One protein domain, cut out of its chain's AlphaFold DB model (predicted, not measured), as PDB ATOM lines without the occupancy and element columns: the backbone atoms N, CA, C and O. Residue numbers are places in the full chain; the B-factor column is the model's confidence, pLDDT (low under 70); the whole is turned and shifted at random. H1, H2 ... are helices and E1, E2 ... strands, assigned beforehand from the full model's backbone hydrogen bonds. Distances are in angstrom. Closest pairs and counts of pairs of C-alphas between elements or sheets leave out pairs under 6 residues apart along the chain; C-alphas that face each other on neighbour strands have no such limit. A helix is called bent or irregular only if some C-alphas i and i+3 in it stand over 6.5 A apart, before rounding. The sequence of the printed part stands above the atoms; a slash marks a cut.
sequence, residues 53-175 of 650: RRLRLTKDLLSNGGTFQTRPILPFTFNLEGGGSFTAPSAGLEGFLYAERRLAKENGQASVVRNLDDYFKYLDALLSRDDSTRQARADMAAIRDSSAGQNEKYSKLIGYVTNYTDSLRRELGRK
ATOM      1  N   ARG A  53      60.217  80.194  57.652       78.75
ATOM      2  CA  ARG A  53      61.613  80.445  57.260       78.75
ATOM      3  C   ARG A  53      62.574  79.656  58.138       78.75
ATOM      4  O   ARG A  53      63.483  79.019  57.612       78.75
ATOM      5  N   ARG A  54      62.354  79.638  59.456       82.75
ATOM      6  CA  ARG A  54      63.175  78.834  60.374       82.75
ATOM      7  C   ARG A  54      63.030  77.332  60.128       82.75
ATOM      8  O   ARG A  54      64.029  76.611  60.171       82.75
ATOM      9  N   LEU A  55      61.817  76.867  59.821       86.81
ATOM     10  CA  LEU A  55      61.573  75.478  59.412       86.81
ATOM     11  C   LEU A  55      62.391  75.126  58.158       86.81
ATOM     12  O   LEU A  55      63.082  74.108  58.140       86.81
ATOM     13  N   ARG A  56      62.359  75.991  57.136       86.12
ATOM     14  CA  ARG A  56      63.091  75.802  55.879       86.12
ATOM     15  C   ARG A  56      64.606  75.755  56.090       86.12
ATOM     16  O   ARG A  56      65.241  74.818  55.621       86.12
ATOM     17  N   LEU A  57      65.162  76.703  56.844       86.75
ATOM     18  CA  LEU A  57      66.593  76.725  57.170       86.75
ATOM     19  C   LEU A  57      67.026  75.456  57.914       86.75
ATOM     20  O   LEU A  57      68.065  74.883  57.602       86.75
ATOM     21  N   THR A  58      66.199  74.975  58.845       90.62
ATOM     22  CA  THR A  58      66.465  73.725  59.573       90.62
ATOM     23  C   THR A  58      66.474  72.525  58.624       90.62
ATOM     24  O   THR A  58      67.391  71.709  58.688       90.62
ATOM     25  N   LYS A  59      65.493  72.435  57.710       92.19
ATOM     26  CA  LYS A  59      65.461  71.406  56.659       92.19
ATOM     27  C   LYS A  59      66.732  71.447  55.806       92.19
ATOM     28  O   LYS A  59      67.353  70.407  55.617       92.19
ATOM     29  N   ASP A  60      67.166  72.630  55.376       89.44
ATOM     30  CA  ASP A  60      68.358  72.786  54.536       89.44
ATOM     31  C   ASP A  60      69.663  72.439  55.266       89.44
ATOM     32  O   ASP A  60      70.517  71.775  54.681       89.44
ATOM     33  N   LEU A  61      69.823  72.817  56.538       91.88
ATOM     34  CA  LEU A  61      70.984  72.415  57.348       91.88
ATOM     35  C   LEU A  61      71.062  70.893  57.524       91.88
ATOM     36  O   LEU A  61      72.151  70.316  57.509       91.88
ATOM     37  N   LEU A  62      69.910  70.241  57.682       94.50
ATOM     38  CA  LEU A  62      69.822  68.794  57.826       94.50
ATOM     39  C   LEU A  62      70.120  68.063  56.508       94.50
ATOM     40  O   LEU A  62      70.867  67.087  56.536       94.50
ATOM     41  N   SER A  63      69.625  68.548  55.363       93.06
ATOM     42  CA  SER A  63      69.649  67.794  54.099       93.06
ATOM     43  C   SER A  63      70.559  68.343  53.000       93.06
ATOM     44  O   SER A  63      71.491  67.650  52.592       93.06
ATOM     45  N   ASN A  64      70.301  69.552  52.499       85.06
ATOM     46  CA  ASN A  64      70.899  70.080  51.263       85.06
ATOM     47  C   ASN A  64      72.174  70.905  51.510       85.06
ATOM     48  O   ASN A  64      72.905  71.245  50.586       85.06
ATOM     49  N   GLY A  65      72.439  71.262  52.762       76.44
ATOM     50  CA  GLY A  65      73.593  72.046  53.169       76.44
ATOM     51  C   GLY A  65      73.541  73.530  52.798       76.44
ATOM     52  O   GLY A  65      74.559  74.213  52.903       76.44
ATOM     53  N   GLY A  66      72.396  74.069  52.365       70.44
ATOM     54  CA  GLY A  66      72.191  75.509  52.154       70.44
ATOM     55  C   GLY A  66      70.999  75.859  51.265       70.44
ATOM     56  O   GLY A  66      70.214  74.993  50.899       70.44
ATOM     57  N   THR A  67      70.888  77.146  50.917       66.50
ATOM     58  CA  THR A  67      69.802  77.702  50.088       66.50
ATOM     59  C   THR A  67      70.300  78.107  48.696       66.50
ATOM     60  O   THR A  67      71.493  78.373  48.511       66.50
ATOM     61  N   PHE A  68      69.375  78.282  47.742       66.62
ATOM     62  CA  PHE A  68      69.643  78.782  46.379       66.62
ATOM     63  C   PHE A  68      70.307  80.167  46.310       66.62
ATOM     64  O   PHE A  68      70.772  80.592  45.254       66.62
ATOM     65  N   GLN A  69      70.352  80.899  47.425       62.78
ATOM     66  CA  GLN A  69      70.949  82.233  47.494       62.78
ATOM     67  C   GLN A  69      72.453  82.195  47.804       62.78
ATOM     68  O   GLN A  69      73.134  83.214  47.686       62.78
ATOM     69  N   THR A  70      72.981  81.029  48.182       66.81
ATOM     70  CA  THR A  70      74.384  80.828  48.562       66.81
ATOM     71  C   THR A  70      75.062  79.843  47.613       66.81
ATOM     72  O   THR A  70      74.397  79.046  46.956       66.81
ATOM     73  N   ARG A  71      76.400  79.877  47.510       71.75
ATOM     74  CA  ARG A  71      77.129  78.844  46.745       71.75
ATOM     75  C   ARG A  71      76.793  77.459  47.323       71.75
ATOM     76  O   ARG A  71      76.773  77.345  48.544       71.75
ATOM     77  N   PRO A  72      76.558  76.413  46.521       74.12
ATOM     78  CA  PRO A  72      76.242  75.090  47.061       74.12
ATOM     79  C   PRO A  72      77.410  74.522  47.888       74.12
ATOM     80  O   PRO A  72      78.573  74.729  47.539       74.12
ATOM     81  N   ILE A  73      77.103  73.830  48.994       85.62
ATOM     82  CA  ILE A  73      78.047  72.898  49.635       85.62
ATOM     83  C   ILE A  73      77.842  71.549  48.971       85.62
ATOM     84  O   ILE A  73      76.711  71.092  48.825       85.62
ATOM     85  N   LEU A  74      78.940  70.933  48.554       88.50
ATOM     86  CA  LEU A  74      78.919  69.576  48.031       88.50
ATOM     87  C   LEU A  74      78.921  68.576  49.191       88.50
ATOM     88  O   LEU A  74      79.497  68.891  50.235       88.50
ATOM     89  N   PRO A  75      78.331  67.380  49.025       91.56
ATOM     90  CA  PRO A  75      78.410  66.338  50.039       91.56
ATOM     91  C   PRO A  75      79.850  66.020  50.437       91.56
ATOM     92  O   PRO A  75      80.739  65.968  49.586       91.56
ATOM     93  N   PHE A  76      80.077  65.801  51.734       94.31
ATOM     94  CA  PHE A  76      81.404  65.466  52.242       94.31
ATOM     95  C   PHE A  76      81.934  64.172  51.610       94.31
ATOM     96  O   PHE A  76      81.223  63.167  51.548       94.31
ATOM     97  N   THR A  77      83.199  64.179  51.193       93.62
ATOM     98  CA  THR A  77      83.886  62.998  50.660       93.62
ATOM     99  C   THR A  77      84.895  62.486  51.681       93.62
ATOM    100  O   THR A  77      85.883  63.149  51.987       93.62
ATOM    101  N   PHE A  78      84.642  61.289  52.204       92.69
ATOM    102  CA  PHE A  78      85.502  60.581  53.142       92.69
ATOM    103  C   PHE A  78      86.655  59.923  52.393       92.69
ATOM    104  O   PHE A  78      86.426  59.122  51.487       92.69
ATOM    105  N   ASN A  79      87.889  60.204  52.808       90.19
ATOM    106  CA  ASN A  79      89.062  59.465  52.360       90.19
ATOM    107  C   ASN A  79      89.202  58.197  53.205       90.19
ATOM    108  O   ASN A  79      89.297  58.277  54.433       90.19
ATOM    109  N   LEU A  80      89.214  57.036  52.551       84.38
ATOM    110  CA  LEU A  80      89.249  55.737  53.225       84.38
ATOM    111  C   LEU A  80      90.689  55.249  53.442       84.38
ATOM    112  O   LEU A  80      91.635  55.642  52.752       84.38
ATOM    113  N   GLU A  81      90.875  54.390  54.440       79.94
ATOM    114  CA  GLU A  81      92.119  53.642  54.620       79.94
ATOM    115  C   GLU A  81      92.310  52.637  53.467       79.94
ATOM    116  O   GLU A  81      91.348  52.030  53.012       79.94
ATOM    117  N   GLY A  82      93.536  52.497  52.947       76.25
ATOM    118  CA  GLY A  82      93.833  51.606  51.811       76.25
ATOM    119  C   GLY A  82      93.652  52.205  50.407       76.25
ATOM    120  O   GLY A  82      93.986  51.544  49.429       76.25
ATOM    121  N   GLY A  83      93.216  53.465  50.295       73.94
ATOM    122  CA  GLY A  83      93.011  54.153  49.016       73.94
ATOM    123  C   GLY A  83      91.576  53.999  48.509       73.94
ATOM    124  O   GLY A  83      91.058  52.897  48.383       73.94
ATOM    125  N   GLY A  84      90.910  55.125  48.251       82.62
ATOM    126  CA  GLY A  84      89.498  55.172  47.876       82.62
ATOM    127  C   GLY A  84      88.779  56.339  48.545       82.62
ATOM    128  O   GLY A  84      89.309  56.974  49.461       82.62
ATOM    129  N   SER A  85      87.567  56.624  48.079       88.50
ATOM    130  CA  SER A  85      86.730  57.665  48.664       88.50
ATOM    131  C   SER A  85      85.267  57.245  48.703       88.50
ATOM    132  O   SER A  85      84.821  56.454  47.872       88.50
ATOM    133  N   PHE A  86      84.532  57.773  49.675       88.56
ATOM    134  CA  PHE A  86      83.088  57.607  49.783       88.56
ATOM    135  C   PHE A  86      82.447  58.980  49.924       88.56
ATOM    136  O   PHE A  86      82.833  59.747  50.799       88.56
ATOM    137  N   THR A  87      81.465  59.304  49.090       91.00
ATOM    138  CA  THR A  87      80.760  60.588  49.167       91.00
ATOM    139  C   THR A  87      79.451  60.419  49.925       91.00
ATOM    140  O   THR A  87      78.677  59.503  49.644       91.00
ATOM    141  N   ALA A  88      79.203  61.308  50.889       92.12
ATOM    142  CA  ALA A  88      77.980  61.331  51.675       92.12
ATOM    143  C   ALA A  88      76.728  61.400  50.777       92.12
ATOM    144  O   ALA A  88      76.754  62.011  49.704       92.12
ATOM    145  N   PRO A  89      75.601  60.801  51.199       88.69
ATOM    146  CA  PRO A  89      74.401  60.762  50.378       88.69
ATOM    147  C   PRO A  89      73.711  62.128  50.224       88.69
ATOM    148  O   PRO A  89      72.931  62.282  49.281       88.69
ATOM    149  N   SER A  90      74.012  63.098  51.093       90.62
ATOM    150  CA  SER A  90      73.608  64.502  50.980       90.62
ATOM    151  C   SER A  90      74.621  65.430  51.669       90.62
ATOM    152  O   SER A  90      75.523  64.970  52.373       90.62
ATOM    153  N   ALA A  91      74.491  66.739  51.439       91.38
ATOM    154  CA  ALA A  91      75.412  67.766  51.933       91.38
ATOM    155  C   ALA A  91      75.118  68.272  53.356       91.38
ATOM    156  O   ALA A  91      75.978  68.863  54.007       91.38
ATOM    157  N   GLY A  92      73.916  68.056  53.866       94.12
ATOM    158  CA  GLY A  92      73.555  68.457  55.217       94.12
ATOM    159  C   GLY A  92      74.124  67.539  56.301       94.12
ATOM    160  O   GLY A  92      74.829  66.557  56.039       94.12
ATOM    161  N   LEU A  93      73.784  67.865  57.548       96.38
ATOM    162  CA  LEU A  93      74.200  67.117  58.737       96.38
ATOM    163  C   LEU A  93      73.755  65.647  58.699       96.38
ATOM    164  O   LEU A  93      74.498  64.772  59.145       96.38
ATOM    165  N   GLU A  94      72.569  65.365  58.153       96.44
ATOM    166  CA  GLU A  94      72.016  64.010  58.067       96.44
ATOM    167  C   GLU A  94      72.843  63.139  57.121       96.44
ATOM    168  O   GLU A  94      73.237  62.037  57.497       96.44
ATOM    169  N   GLY A  95      73.178  63.646  55.930       95.38
ATOM    170  CA  GLY A  95      74.025  62.930  54.978       95.38
ATOM    171  C   GLY A  95      75.420  62.660  55.535       95.38
ATOM    172  O   GLY A  95      75.903  61.528  55.460       95.38
ATOM    173  N   PHE A  96      76.038  63.671  56.155       96.31
ATOM    174  CA  PHE A  96      77.340  63.529  56.809       96.31
ATOM    175  C   PHE A  96      77.319  62.441  57.892       96.31
ATOM    176  O   PHE A  96      78.102  61.497  57.818       96.31
ATOM    177  N   LEU A  97      76.400  62.524  58.861       96.56
ATOM    178  CA  LEU A  97      76.323  61.562  59.967       96.56
ATOM    179  C   LEU A  97      75.939  60.154  59.509       96.56
ATOM    180  O   LEU A  97      76.443  59.179  60.063       96.56
ATOM    181  N   TYR A  98      75.054  60.029  58.518       94.19
ATOM    182  CA  TYR A  98      74.650  58.725  57.997       94.19
ATOM    183  C   TYR A  98      75.840  57.983  57.380       94.19
ATOM    184  O   TYR A  98      76.081  56.815  57.692       94.19
ATOM    185  N   ALA A  99      76.614  58.674  56.541       93.38
ATOM    186  CA  ALA A  99      77.813  58.121  55.922       93.38
ATOM    187  C   ALA A  99      78.911  57.823  56.950       93.38
ATOM    188  O   ALA A  99      79.499  56.744  56.923       93.38
ATOM    189  N   GLU A 100      79.148  58.749  57.880       94.56
ATOM    190  CA  GLU A 100      80.156  58.609  58.929       94.56
ATOM    191  C   GLU A 100      79.894  57.365  59.791       94.56
ATOM    192  O   GLU A 100      80.757  56.491  59.882       94.56
ATOM    193  N   ARG A 101      78.670  57.212  60.320       92.06
ATOM    194  CA  ARG A 101      78.285  56.062  61.156       92.06
ATOM    195  C   ARG A 101      78.389  54.744  60.406       92.06
ATOM    196  O   ARG A 101      78.828  53.743  60.973       92.06
ATOM    197  N   ARG A 102      77.972  54.737  59.138       89.00
ATOM    198  CA  ARG A 102      78.061  53.556  58.282       89.00
ATOM    199  C   ARG A 102      79.516  53.127  58.110       89.00
ATOM    200  O   ARG A 102      79.841  51.983  58.405       89.00
ATOM    201  N   LEU A 103      80.384  54.043  57.688       90.44
ATOM    202  CA  LEU A 103      81.797  53.751  57.452       90.44
ATOM    203  C   LEU A 103      82.518  53.352  58.744       90.44
ATOM    204  O   LEU A 103      83.289  52.396  58.735       90.44
ATOM    205  N   ALA A 104      82.229  54.018  59.865       89.94
ATOM    206  CA  ALA A 104      82.784  53.661  61.168       89.94
ATOM    207  C   ALA A 104      82.372  52.244  61.609       89.94
ATOM    208  O   ALA A 104      83.191  51.522  62.179       89.94
ATOM    209  N   LYS A 105      81.127  51.829  61.327       86.75
ATOM    210  CA  LYS A 105      80.624  50.474  61.610       86.75
ATOM    211  C   LYS A 105      81.240  49.422  60.682       86.75
ATOM    212  O   LYS A 105      81.614  48.357  61.157       86.75
ATOM    213  N   GLU A 106      81.318  49.705  59.382       84.88
ATOM    214  CA  GLU A 106      81.786  48.755  58.359       84.88
ATOM    215  C   GLU A 106      83.311  48.562  58.392       84.88
ATOM    216  O   GLU A 106      83.788  47.435  58.287       84.88
ATOM    217  N   ASN A 107      84.071  49.644  58.584       84.88
ATOM    218  CA  ASN A 107      85.531  49.660  58.417       84.88
ATOM    219  C   ASN A 107      86.291  49.966  59.722       84.88
ATOM    220  O   ASN A 107      87.521  50.011  59.735       84.88
ATOM    221  N   GLY A 108      85.575  50.206  60.823       84.94
ATOM    222  CA  GLY A 108      86.148  50.620  62.100       84.94
ATOM    223  C   GLY A 108      86.477  52.116  62.166       84.94
ATOM    224  O   GLY A 108      86.722  52.782  61.160       84.94
ATOM    225  N   GLN A 109      86.528  52.656  63.385       85.06
ATOM    226  CA  GLN A 109      86.746  54.086  63.646       85.06
ATOM    227  C   GLN A 109      88.056  54.634  63.049       85.06
ATOM    228  O   GLN A 109      88.102  55.777  62.591       85.06
ATOM    229  N   ALA A 110      89.122  53.830  63.029       81.38
ATOM    230  CA  ALA A 110      90.423  54.241  62.496       81.38
ATOM    231  C   ALA A 110      90.350  54.649  61.012       81.38
ATOM    232  O   ALA A 110      91.027  55.592  60.598       81.38
ATOM    233  N   SER A 111      89.458  54.015  60.241       81.31
ATOM    234  CA  SER A 111      89.277  54.306  58.817       81.31
ATOM    235  C   SER A 111      88.729  55.714  58.550       81.31
ATOM    236  O   SER A 111      89.019  56.302  57.507       81.31
ATOM    237  N   VAL A 112      87.976  56.281  59.502       87.38
ATOM    238  CA  VAL A 112      87.284  57.568  59.354       87.38
ATOM    239  C   VAL A 112      87.934  58.697  60.152       87.38
ATOM    240  O   VAL A 112      87.920  59.837  59.687       87.38
ATOM    241  N   VAL A 113      88.578  58.406  61.292       91.12
ATOM    242  CA  VAL A 113      89.184  59.418  62.187       91.12
ATOM    243  C   VAL A 113      90.229  60.295  61.489       91.12
ATOM    244  O   VAL A 113      90.439  61.453  61.848       91.12
ATOM    245  N   ARG A 114      90.865  59.768  60.441       89.06
ATOM    246  CA  ARG A 114      91.849  60.493  59.632       89.06
ATOM    247  C   ARG A 114      91.286  61.723  58.917       89.06
ATOM    248  O   ARG A 114      92.047  62.614  58.571       89.06
ATOM    249  N   ASN A 115      89.969  61.774  58.721       93.75
ATOM    250  CA  ASN A 115      89.273  62.891  58.087       93.75
ATOM    251  C   ASN A 115      88.924  64.016  59.085       93.75
ATOM    252  O   ASN A 115      88.286  64.990  58.697       93.75
ATOM    253  N   LEU A 116      89.318  63.904  60.364       95.75
ATOM    254  CA  LEU A 116      88.874  64.798  61.443       95.75
ATOM    255  C   LEU A 116      89.099  66.292  61.160       95.75
ATOM    256  O   LEU A 116      88.206  67.101  61.409       95.75
ATOM    257  N   ASP A 117      90.261  66.674  60.632       95.38
ATOM    258  CA  ASP A 117      90.543  68.083  60.330       95.38
ATOM    259  C   ASP A 117      89.611  68.626  59.240       95.38
ATOM    260  O   ASP A 117      89.172  69.778  59.298       95.38
ATOM    261  N   ASP A 118      89.264  67.786  58.266       96.38
ATOM    262  CA  ASP A 118      88.328  68.138  57.205       96.38
ATOM    263  C   ASP A 118      86.878  68.126  57.702       96.38
ATOM    264  O   ASP A 118      86.086  68.945  57.234       96.38
ATOM    265  N   TYR A 119      86.539  67.317  58.717       97.25
ATOM    266  CA  TYR A 119      85.237  67.393  59.390       97.25
ATOM    267  C   TYR A 119      85.013  68.775  59.993       97.25
ATOM    268  O   TYR A 119      83.972  69.382  59.753       97.25
ATOM    269  N   PHE A 120      85.991  69.313  60.732       98.00
ATOM    270  CA  PHE A 120      85.861  70.644  61.328       98.00
ATOM    271  C   PHE A 120      85.659  71.735  60.270       98.00
ATOM    272  O   PHE A 120      84.795  72.592  60.445       98.00
ATOM    273  N   LYS A 121      86.412  71.698  59.160       96.31
ATOM    274  CA  LYS A 121      86.260  72.671  58.059       96.31
ATOM    275  C   LYS A 121      84.889  72.561  57.400       96.31
ATOM    276  O   LYS A 121      84.240  73.573  57.150       96.31
ATOM    277  N   TYR A 122      84.458  71.333  57.124       96.44
ATOM    278  CA  TYR A 122      83.185  71.056  56.475       96.44
ATOM    279  C   TYR A 122      81.999  71.506  57.326       96.44
ATOM    280  O   TYR A 122      81.140  72.247  56.853       96.44
ATOM    281  N   LEU A 123      81.976  71.101  58.598       96.38
ATOM    282  CA  LEU A 123      80.900  71.430  59.528       96.38
ATOM    283  C   LEU A 123      80.856  72.932  59.828       96.38
ATOM    284  O   LEU A 123      79.769  73.498  59.906       96.38
ATOM    285  N   ASP A 124      82.007  73.605  59.939       95.25
ATOM    286  CA  ASP A 124      82.037  75.064  60.081       95.25
ATOM    287  C   ASP A 124      81.456  75.765  58.846       95.25
ATOM    288  O   ASP A 124      80.598  76.639  58.984       95.25
ATOM    289  N   ALA A 125      81.852  75.341  57.640       92.94
ATOM    290  CA  ALA A 125      81.323  75.886  56.391       92.94
ATOM    291  C   ALA A 125      79.807  75.667  56.265       92.94
ATOM    292  O   ALA A 125      79.085  76.591  55.879       92.94
ATOM    293  N   LEU A 126      79.326  74.476  56.628       92.81
ATOM    294  CA  LEU A 126      77.911  74.114  56.638       92.81
ATOM    295  C   LEU A 126      77.105  74.990  57.598       92.81
ATOM    296  O   LEU A 126      76.130  75.621  57.191       92.81
ATOM    297  N   LEU A 127      77.535  75.071  58.857       91.81
ATOM    298  CA  LEU A 127      76.809  75.812  59.882       91.81
ATOM    299  C   LEU A 127      76.899  77.332  59.674       91.81
ATOM    300  O   LEU A 127      75.928  78.036  59.919       91.81
ATOM    301  N   SER A 128      78.004  77.861  59.131       90.44
ATOM    302  CA  SER A 128      78.212  79.312  58.935       90.44
ATOM    303  C   SER A 128      77.134  80.040  58.117       90.44
ATOM    304  O   SER A 128      77.102  81.269  58.107       90.44
ATOM    305  N   ARG A 129      76.257  79.292  57.444       83.44
ATOM    306  CA  ARG A 129      75.159  79.776  56.598       83.44
ATOM    307  C   ARG A 129      73.961  80.303  57.370       83.44
ATOM    308  O   ARG A 129      73.138  81.003  56.787       83.44
ATOM    309  N   ASP A 130      73.855  79.951  58.642       83.75
ATOM    310  CA  ASP A 130      72.777  80.395  59.509       83.75
ATOM    311  C   ASP A 130      73.362  80.920  60.822       83.75
ATOM    312  O   ASP A 130      74.042  80.203  61.562       83.75
ATOM    313  N   ASP A 131      73.074  82.188  61.119       85.62
ATOM    314  CA  ASP A 131      73.480  82.860  62.353       85.62
ATOM    315  C   ASP A 131      72.997  82.125  63.610       85.62
ATOM    316  O   ASP A 131      73.652  82.200  64.656       85.62
ATOM    317  N   SER A 132      71.891  81.377  63.516       85.19
ATOM    318  CA  SER A 132      71.361  80.575  64.621       85.19
ATOM    319  C   SER A 132      72.327  79.473  65.084       85.19
ATOM    320  O   SER A 132      72.260  79.020  66.228       85.19
ATOM    321  N   THR A 133      73.290  79.087  64.241       91.44
ATOM    322  CA  THR A 133      74.269  78.027  64.517       91.44
ATOM    323  C   THR A 133      75.548  78.540  65.185       91.44
ATOM    324  O   THR A 133      76.453  77.756  65.475       91.44
ATOM    325  N   ARG A 134      75.662  79.853  65.441       93.69
ATOM    326  CA  ARG A 134      76.892  80.486  65.945       93.69
ATOM    327  C   ARG A 134      77.456  79.806  67.192       93.69
ATOM    328  O   ARG A 134      78.666  79.615  67.280       93.69
ATOM    329  N   GLN A 135      76.587  79.417  68.126       94.69
ATOM    330  CA  GLN A 135      77.009  78.691  69.324       94.69
ATOM    331  C   GLN A 135      77.574  77.310  68.974       94.69
ATOM    332  O   GLN A 135      78.640  76.952  69.461       94.69
ATOM    333  N   ALA A 136      76.922  76.577  68.069       95.06
ATOM    334  CA  ALA A 136      77.395  75.265  67.643       95.06
ATOM    335  C   ALA A 136      78.768  75.318  66.971       95.06
ATOM    336  O   ALA A 136      79.628  74.475  67.222       95.06
ATOM    337  N   ARG A 137      79.019  76.366  66.185       97.06
ATOM    338  CA  ARG A 137      80.341  76.622  65.604       97.06
ATOM    339  C   ARG A 137      81.398  76.906  66.670       97.06
ATOM    340  O   ARG A 137      82.495  76.358  66.592       97.06
ATOM    341  N   ALA A 138      81.071  77.726  67.671       97.69
ATOM    342  CA  ALA A 138      81.980  78.033  68.775       97.69
ATOM    343  C   ALA A 138      82.327  76.781  69.600       97.69
ATOM    344  O   ALA A 138      83.496  76.557  69.909       97.69
ATOM    345  N   ASP A 139      81.338  75.933  69.886       97.81
ATOM    346  CA  ASP A 139      81.535  74.683  70.624       97.81
ATOM    347  C   ASP A 139      82.444  73.713  69.850       97.81
ATOM    348  O   ASP A 139      83.389  73.154  70.409       97.81
ATOM    349  N   MET A 140      82.225  73.551  68.538       97.94
ATOM    350  CA  MET A 140      83.096  72.722  67.695       97.94
ATOM    351  C   MET A 140      84.520  73.284  67.605       97.94
ATOM    352  O   MET A 140      85.481  72.515  67.662       97.94
ATOM    353  N   ALA A 141      84.682  74.608  67.515       98.06
ATOM    354  CA  ALA A 141      86.000  75.239  67.545       98.06
ATOM    355  C   ALA A 141      86.728  74.965  68.872       98.06
ATOM    356  O   ALA A 141      87.910  74.627  68.861       98.06
ATOM    357  N   ALA A 142      86.021  74.994  70.006       98.25
ATOM    358  CA  ALA A 142      86.601  74.642  71.301       98.25
ATOM    359  C   ALA A 142      87.065  73.172  71.366       98.25
ATOM    360  O   ALA A 142      88.117  72.882  71.938       98.25
ATOM    361  N   ILE A 143      86.333  72.235  70.745       98.25
ATOM    362  CA  ILE A 143      86.774  70.832  70.629       98.25
ATOM    363  C   ILE A 143      88.052  70.748  69.782       98.25
ATOM    364  O   ILE A 143      89.023  70.107  70.204       98.25
ATOM    365  N   ARG A 144      88.071  71.412  68.619       97.81
ATOM    366  CA  ARG A 144      89.225  71.463  67.708       97.81
ATOM    367  C   ARG A 144      90.478  71.987  68.412       97.81
ATOM    368  O   ARG A 144      91.535  71.363  68.307       97.81
ATOM    369  N   ASP A 145      90.335  73.076  69.160       97.62
ATOM    370  CA  ASP A 145      91.440  73.821  69.774       97.62
ATOM    371  C   ASP A 145      91.858  73.260  71.149       97.62
ATOM    372  O   ASP A 145      92.824  73.725  71.752       97.62
ATOM    373  N   SER A 146      91.170  72.225  71.644       97.62
ATOM    374  CA  SER A 146      91.523  71.551  72.899       97.62
ATOM    375  C   SER A 146      92.861  70.795  72.825       97.62
ATOM    376  O   SER A 146      93.338  70.417  71.752       97.62
ATOM    377  N   SER A 147      93.449  70.491  73.985       97.00
ATOM    378  CA  SER A 147      94.670  69.675  74.105       97.00
ATOM    379  C   SER A 147      94.428  68.159  73.995       97.00
ATOM    380  O   SER A 147      95.348  67.378  74.223       97.00
ATOM    381  N   ALA A 148      93.199  67.729  73.693       95.88
ATOM    382  CA  ALA A 148      92.823  66.321  73.597       95.88
ATOM    383  C   ALA A 148      93.488  65.612  72.400       95.88
ATOM    384  O   ALA A 148      93.775  66.226  71.368       95.88
ATOM    385  N   GLY A 149      93.690  64.296  72.515       96.00
ATOM    386  CA  GLY A 149      94.184  63.471  71.407       96.00
ATOM    387  C   GLY A 149      93.167  63.352  70.262       96.00
ATOM    388  O   GLY A 149      91.974  63.592  70.449       96.00
ATOM    389  N   GLN A 150      93.616  62.935  69.073       93.94
ATOM    390  CA  GLN A 150      92.779  62.869  67.862       93.94
ATOM    391  C   GLN A 150      91.507  62.021  68.051       93.94
ATOM    392  O   GLN A 150      90.415  62.466  67.707       93.94
ATOM    393  N   ASN A 151      91.630  60.838  68.663       93.31
ATOM    394  CA  ASN A 151      90.488  59.953  68.923       93.31
ATOM    395  C   ASN A 151      89.473  60.579  69.886       93.31
ATOM    396  O   ASN A 151      88.270  60.455  69.681       93.31
ATOM    397  N   GLU A 152      89.943  61.285  70.916       95.69
ATOM    398  CA  GLU A 152      89.067  61.958  71.875       95.69
ATOM    399  C   GLU A 152      88.359  63.157  71.230       95.69
ATOM    400  O   GLU A 152      87.151  63.326  71.408       95.69
ATOM    401  N   LYS A 153      89.074  63.960  70.428       97.44
ATOM    402  CA  LYS A 153      88.481  65.059  69.648       97.44
ATOM    403  C   LYS A 153      87.421  64.553  68.679       97.44
ATOM    404  O   LYS A 153      86.348  65.144  68.605       97.44
ATOM    405  N   TYR A 154      87.699  63.456  67.981       96.25
ATOM    406  CA  TYR A 154      86.735  62.805  67.104       96.25
ATOM    407  C   TYR A 154      85.483  62.366  67.870       96.25
ATOM    408  O   TYR A 154      84.384  62.762  67.489       96.25
ATOM    409  N   SER A 155      85.629  61.641  68.985       95.19
ATOM    410  CA  SER A 155      84.476  61.178  69.768       95.19
ATOM    411  C   SER A 155      83.644  62.349  70.298       95.19
ATOM    412  O   SER A 155      82.415  62.308  70.243       95.19
ATOM    413  N   LYS A 156      84.298  63.429  70.753       97.56
ATOM    414  CA  LYS A 156      83.623  64.664  71.181       97.56
ATOM    415  C   LYS A 156      82.896  65.351  70.026       97.56
ATOM    416  O   LYS A 156      81.744  65.737  70.199       97.56
ATOM    417  N   LEU A 157      83.535  65.489  68.861       97.94
ATOM    418  CA  LEU A 157      82.937  66.125  67.687       97.94
ATOM    419  C   LEU A 157      81.725  65.336  67.182       97.94
ATOM    420  O   LEU A 157      80.646  65.904  67.057       97.94
ATOM    421  N   ILE A 158      81.875  64.036  66.925       96.94
ATOM    422  CA  ILE A 158      80.787  63.200  66.399       96.94
ATOM    423  C   ILE A 158      79.634  63.099  67.402       96.94
ATOM    424  O   ILE A 158      78.470  63.183  67.003       96.94
ATOM    425  N   GLY A 159      79.938  63.003  68.702       97.38
ATOM    426  CA  GLY A 159      78.931  63.067  69.761       97.38
ATOM    427  C   GLY A 159      78.178  64.401  69.773       97.38
ATOM    428  O   GLY A 159      76.949  64.414  69.834       97.38
ATOM    429  N   TYR A 160      78.892  65.523  69.641       97.94
ATOM    430  CA  TYR A 160      78.284  66.851  69.562       97.94
ATOM    431  C   TYR A 160      77.373  66.990  68.337       97.94
ATOM    432  O   TYR A 160      76.200  67.337  68.472       97.94
ATOM    433  N   VAL A 161      77.890  66.677  67.146       97.50
ATOM    434  CA  VAL A 161      77.162  66.806  65.875       97.50
ATOM    435  C   VAL A 161      75.940  65.892  65.856       97.50
ATOM    436  O   VAL A 161      74.875  66.317  65.414       97.50
ATOM    437  N   THR A 162      76.055  64.676  66.399       97.44
ATOM    438  CA  THR A 162      74.921  63.768  66.619       97.44
ATOM    439  C   THR A 162      73.849  64.425  67.484       97.44
ATOM    440  O   THR A 162      72.717  64.575  67.035       97.44
ATOM    441  N   ASN A 163      74.202  64.889  68.685       97.19
ATOM    442  CA  ASN A 163      73.237  65.475  69.618       97.19
ATOM    443  C   ASN A 163      72.573  66.741  69.060       97.19
ATOM    444  O   ASN A 163      71.371  66.950  69.250       97.19
ATOM    445  N   TYR A 164      73.348  67.576  68.365       96.25
ATOM    446  CA  TYR A 164      72.855  68.777  67.700       96.25
ATOM    447  C   TYR A 164      71.866  68.422  66.583       96.25
ATOM    448  O   TYR A 164      70.749  68.940  66.559       96.25
ATOM    449  N   THR A 165      72.231  67.472  65.718       96.06
ATOM    450  CA  THR A 165      71.369  66.989  64.628       96.06
ATOM    451  C   THR A 165      70.083  66.379  65.173       96.06
ATOM    452  O   THR A 165      68.998  66.732  64.718       96.06
ATOM    453  N   ASP A 166      70.166  65.536  66.203       95.00
ATOM    454  CA  ASP A 166      68.993  64.926  66.831       95.00
ATOM    455  C   ASP A 166      68.082  65.980  67.478       95.00
ATOM    456  O   ASP A 166      66.860  65.836  67.479       95.00
ATOM    457  N   SER A 167      68.650  67.071  68.005       94.62
ATOM    458  CA  SER A 167      67.865  68.204  68.505       94.62
ATOM    459  C   SER A 167      67.087  68.899  67.393       94.62
ATOM    460  O   SER A 167      65.889  69.137  67.556       94.62
ATOM    461  N   LEU A 168      67.735  69.179  66.259       93.62
ATOM    462  CA  LEU A 168      67.077  69.762  65.089       93.62
ATOM    463  C   LEU A 168      65.989  68.834  64.537       93.62
ATOM    464  O   LEU A 168      64.886  69.288  64.246       93.62
ATOM    465  N   ARG A 169      66.257  67.526  64.457       94.19
ATOM    466  CA  ARG A 169      65.285  66.512  64.017       94.19
ATOM    467  C   ARG A 169      64.063  66.434  64.928       94.19
ATOM    468  O   ARG A 169      62.941  66.395  64.431       94.19
ATOM    469  N   ARG A 170      64.251  66.466  66.254       92.25
ATOM    470  CA  ARG A 170      63.134  66.517  67.219       92.25
ATOM    471  C   ARG A 170      62.292  67.777  67.050       92.25
ATOM    472  O   ARG A 170      61.069  67.714  67.143       92.25
ATOM    473  N   GLU A 171      62.934  68.920  66.826       89.56
ATOM    474  CA  GLU A 171      62.229  70.179  66.601       89.56
ATOM    475  C   GLU A 171      61.449  70.144  65.283       89.56
ATOM    476  O   GLU A 171      60.258  70.459  65.273       89.56
ATOM    477  N   LEU A 172      62.085  69.659  64.213       91.44
ATOM    478  CA  LEU A 172      61.480  69.468  62.901       91.44
ATOM    479  C   LEU A 172      60.263  68.540  62.973       91.44
ATOM    480  O   LEU A 172      59.179  68.938  62.560       91.44
ATOM    481  N   GLY A 173      60.393  67.360  63.585       89.50
ATOM    482  CA  GLY A 173      59.282  66.411  63.738       89.50
ATOM    483  C   GLY A 173      58.085  66.976  64.508       89.50
ATOM    484  O   GLY A 173      56.954  66.550  64.301       89.50
ATOM    485  N   ARG A 174      58.299  67.979  65.367       88.06
ATOM    486  CA  ARG A 174      57.227  68.638  66.128       88.06
ATOM    487  C   ARG A 174      56.586  69.820  65.394       88.06
ATOM    488  O   ARG A 174      55.586  70.356  65.877       88.06
ATOM    489  N   LYS A 175      57.206  70.303  64.315       89.12
ATOM    490  CA  LYS A 175      56.867  71.573  63.653       89.12
ATOM    491  C   LYS A 175      56.533  71.429  62.175       89.12
ATOM    492  O   LYS A 175      55.853  72.301  61.641       89.12
TER     493      LYS A 175
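Overview. This is residues 53 to 175 of the 650 residues of the protein "Aamy domain-containing protein" of Elusimicrobia bacterium RIFOXYD12_FULL_66_9 (UniProt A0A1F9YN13). A three-helix bundle, H4, H5 and H6, runs up and down, each helix against the one before; H1 and H2, nearly in one line end to end, cross long H6, and the small hairpin E1-E2 lies near H2. The printed part has 123 residues, with six named helices and two named strands in the order H1, E1, E2, H2, H3, H4, H5, H6 along the chain; the sheet, order E1 - E2, is antiparallel and the class is mostly helix. The whole is compact, with a radius of gyration of the C-alphas of 14.2 A and spans of 43 by 30 by 28 A.

Along the chain. Find E1 at residues 77 to 79, from C-alpha 77 at (83.886, 62.998, 50.660), and E2 at 85 to 87. H2 is residues 93 to 107, 20.8 A; H1 is 53 to 62; H3 is 109 to 113. H4 covers 116 to 127, 16.4 A, and H5 131 to 145, 21.4 A, irregular, with C-alphas 132 and 135 7.6 A apart. H6, residues 150 to 175, runs 37.2 A to C-alpha 175 at (56.867, 71.573, 63.653).

Arrangement. In the sheet, N 78 and O 86 are 2.8 A apart, within hydrogen-bond range. E1 is near H2, with 6 pairs of C-alphas within 10 A. H6, the hub, touches H2 at a steep tilt of 45 degrees, closest C-alphas Leu 93 and Thr 165, 6.5 A. H1 and H2 touch only at their ends, closest C-alphas Leu 62 and Leu 93, 4.8 A. H3 touches H2, closest C-alphas Ala 104 and Val 112, 6.2 A. H4 and H5 form a helical hairpin, closest C-alphas Leu 127 and Thr 133, 5.7 A. Every O i to N i+4 pair is within range in H1, H2, H3, H4 and H6, and 9 of 11 in H5.

Size, cuts and confidence. C-alphas 82 and 175 are farthest apart, 43.7 A. The printed part has no cut. The link from H1 to E1 is long, and within it residues 67 to 70 have pLDDT under 70.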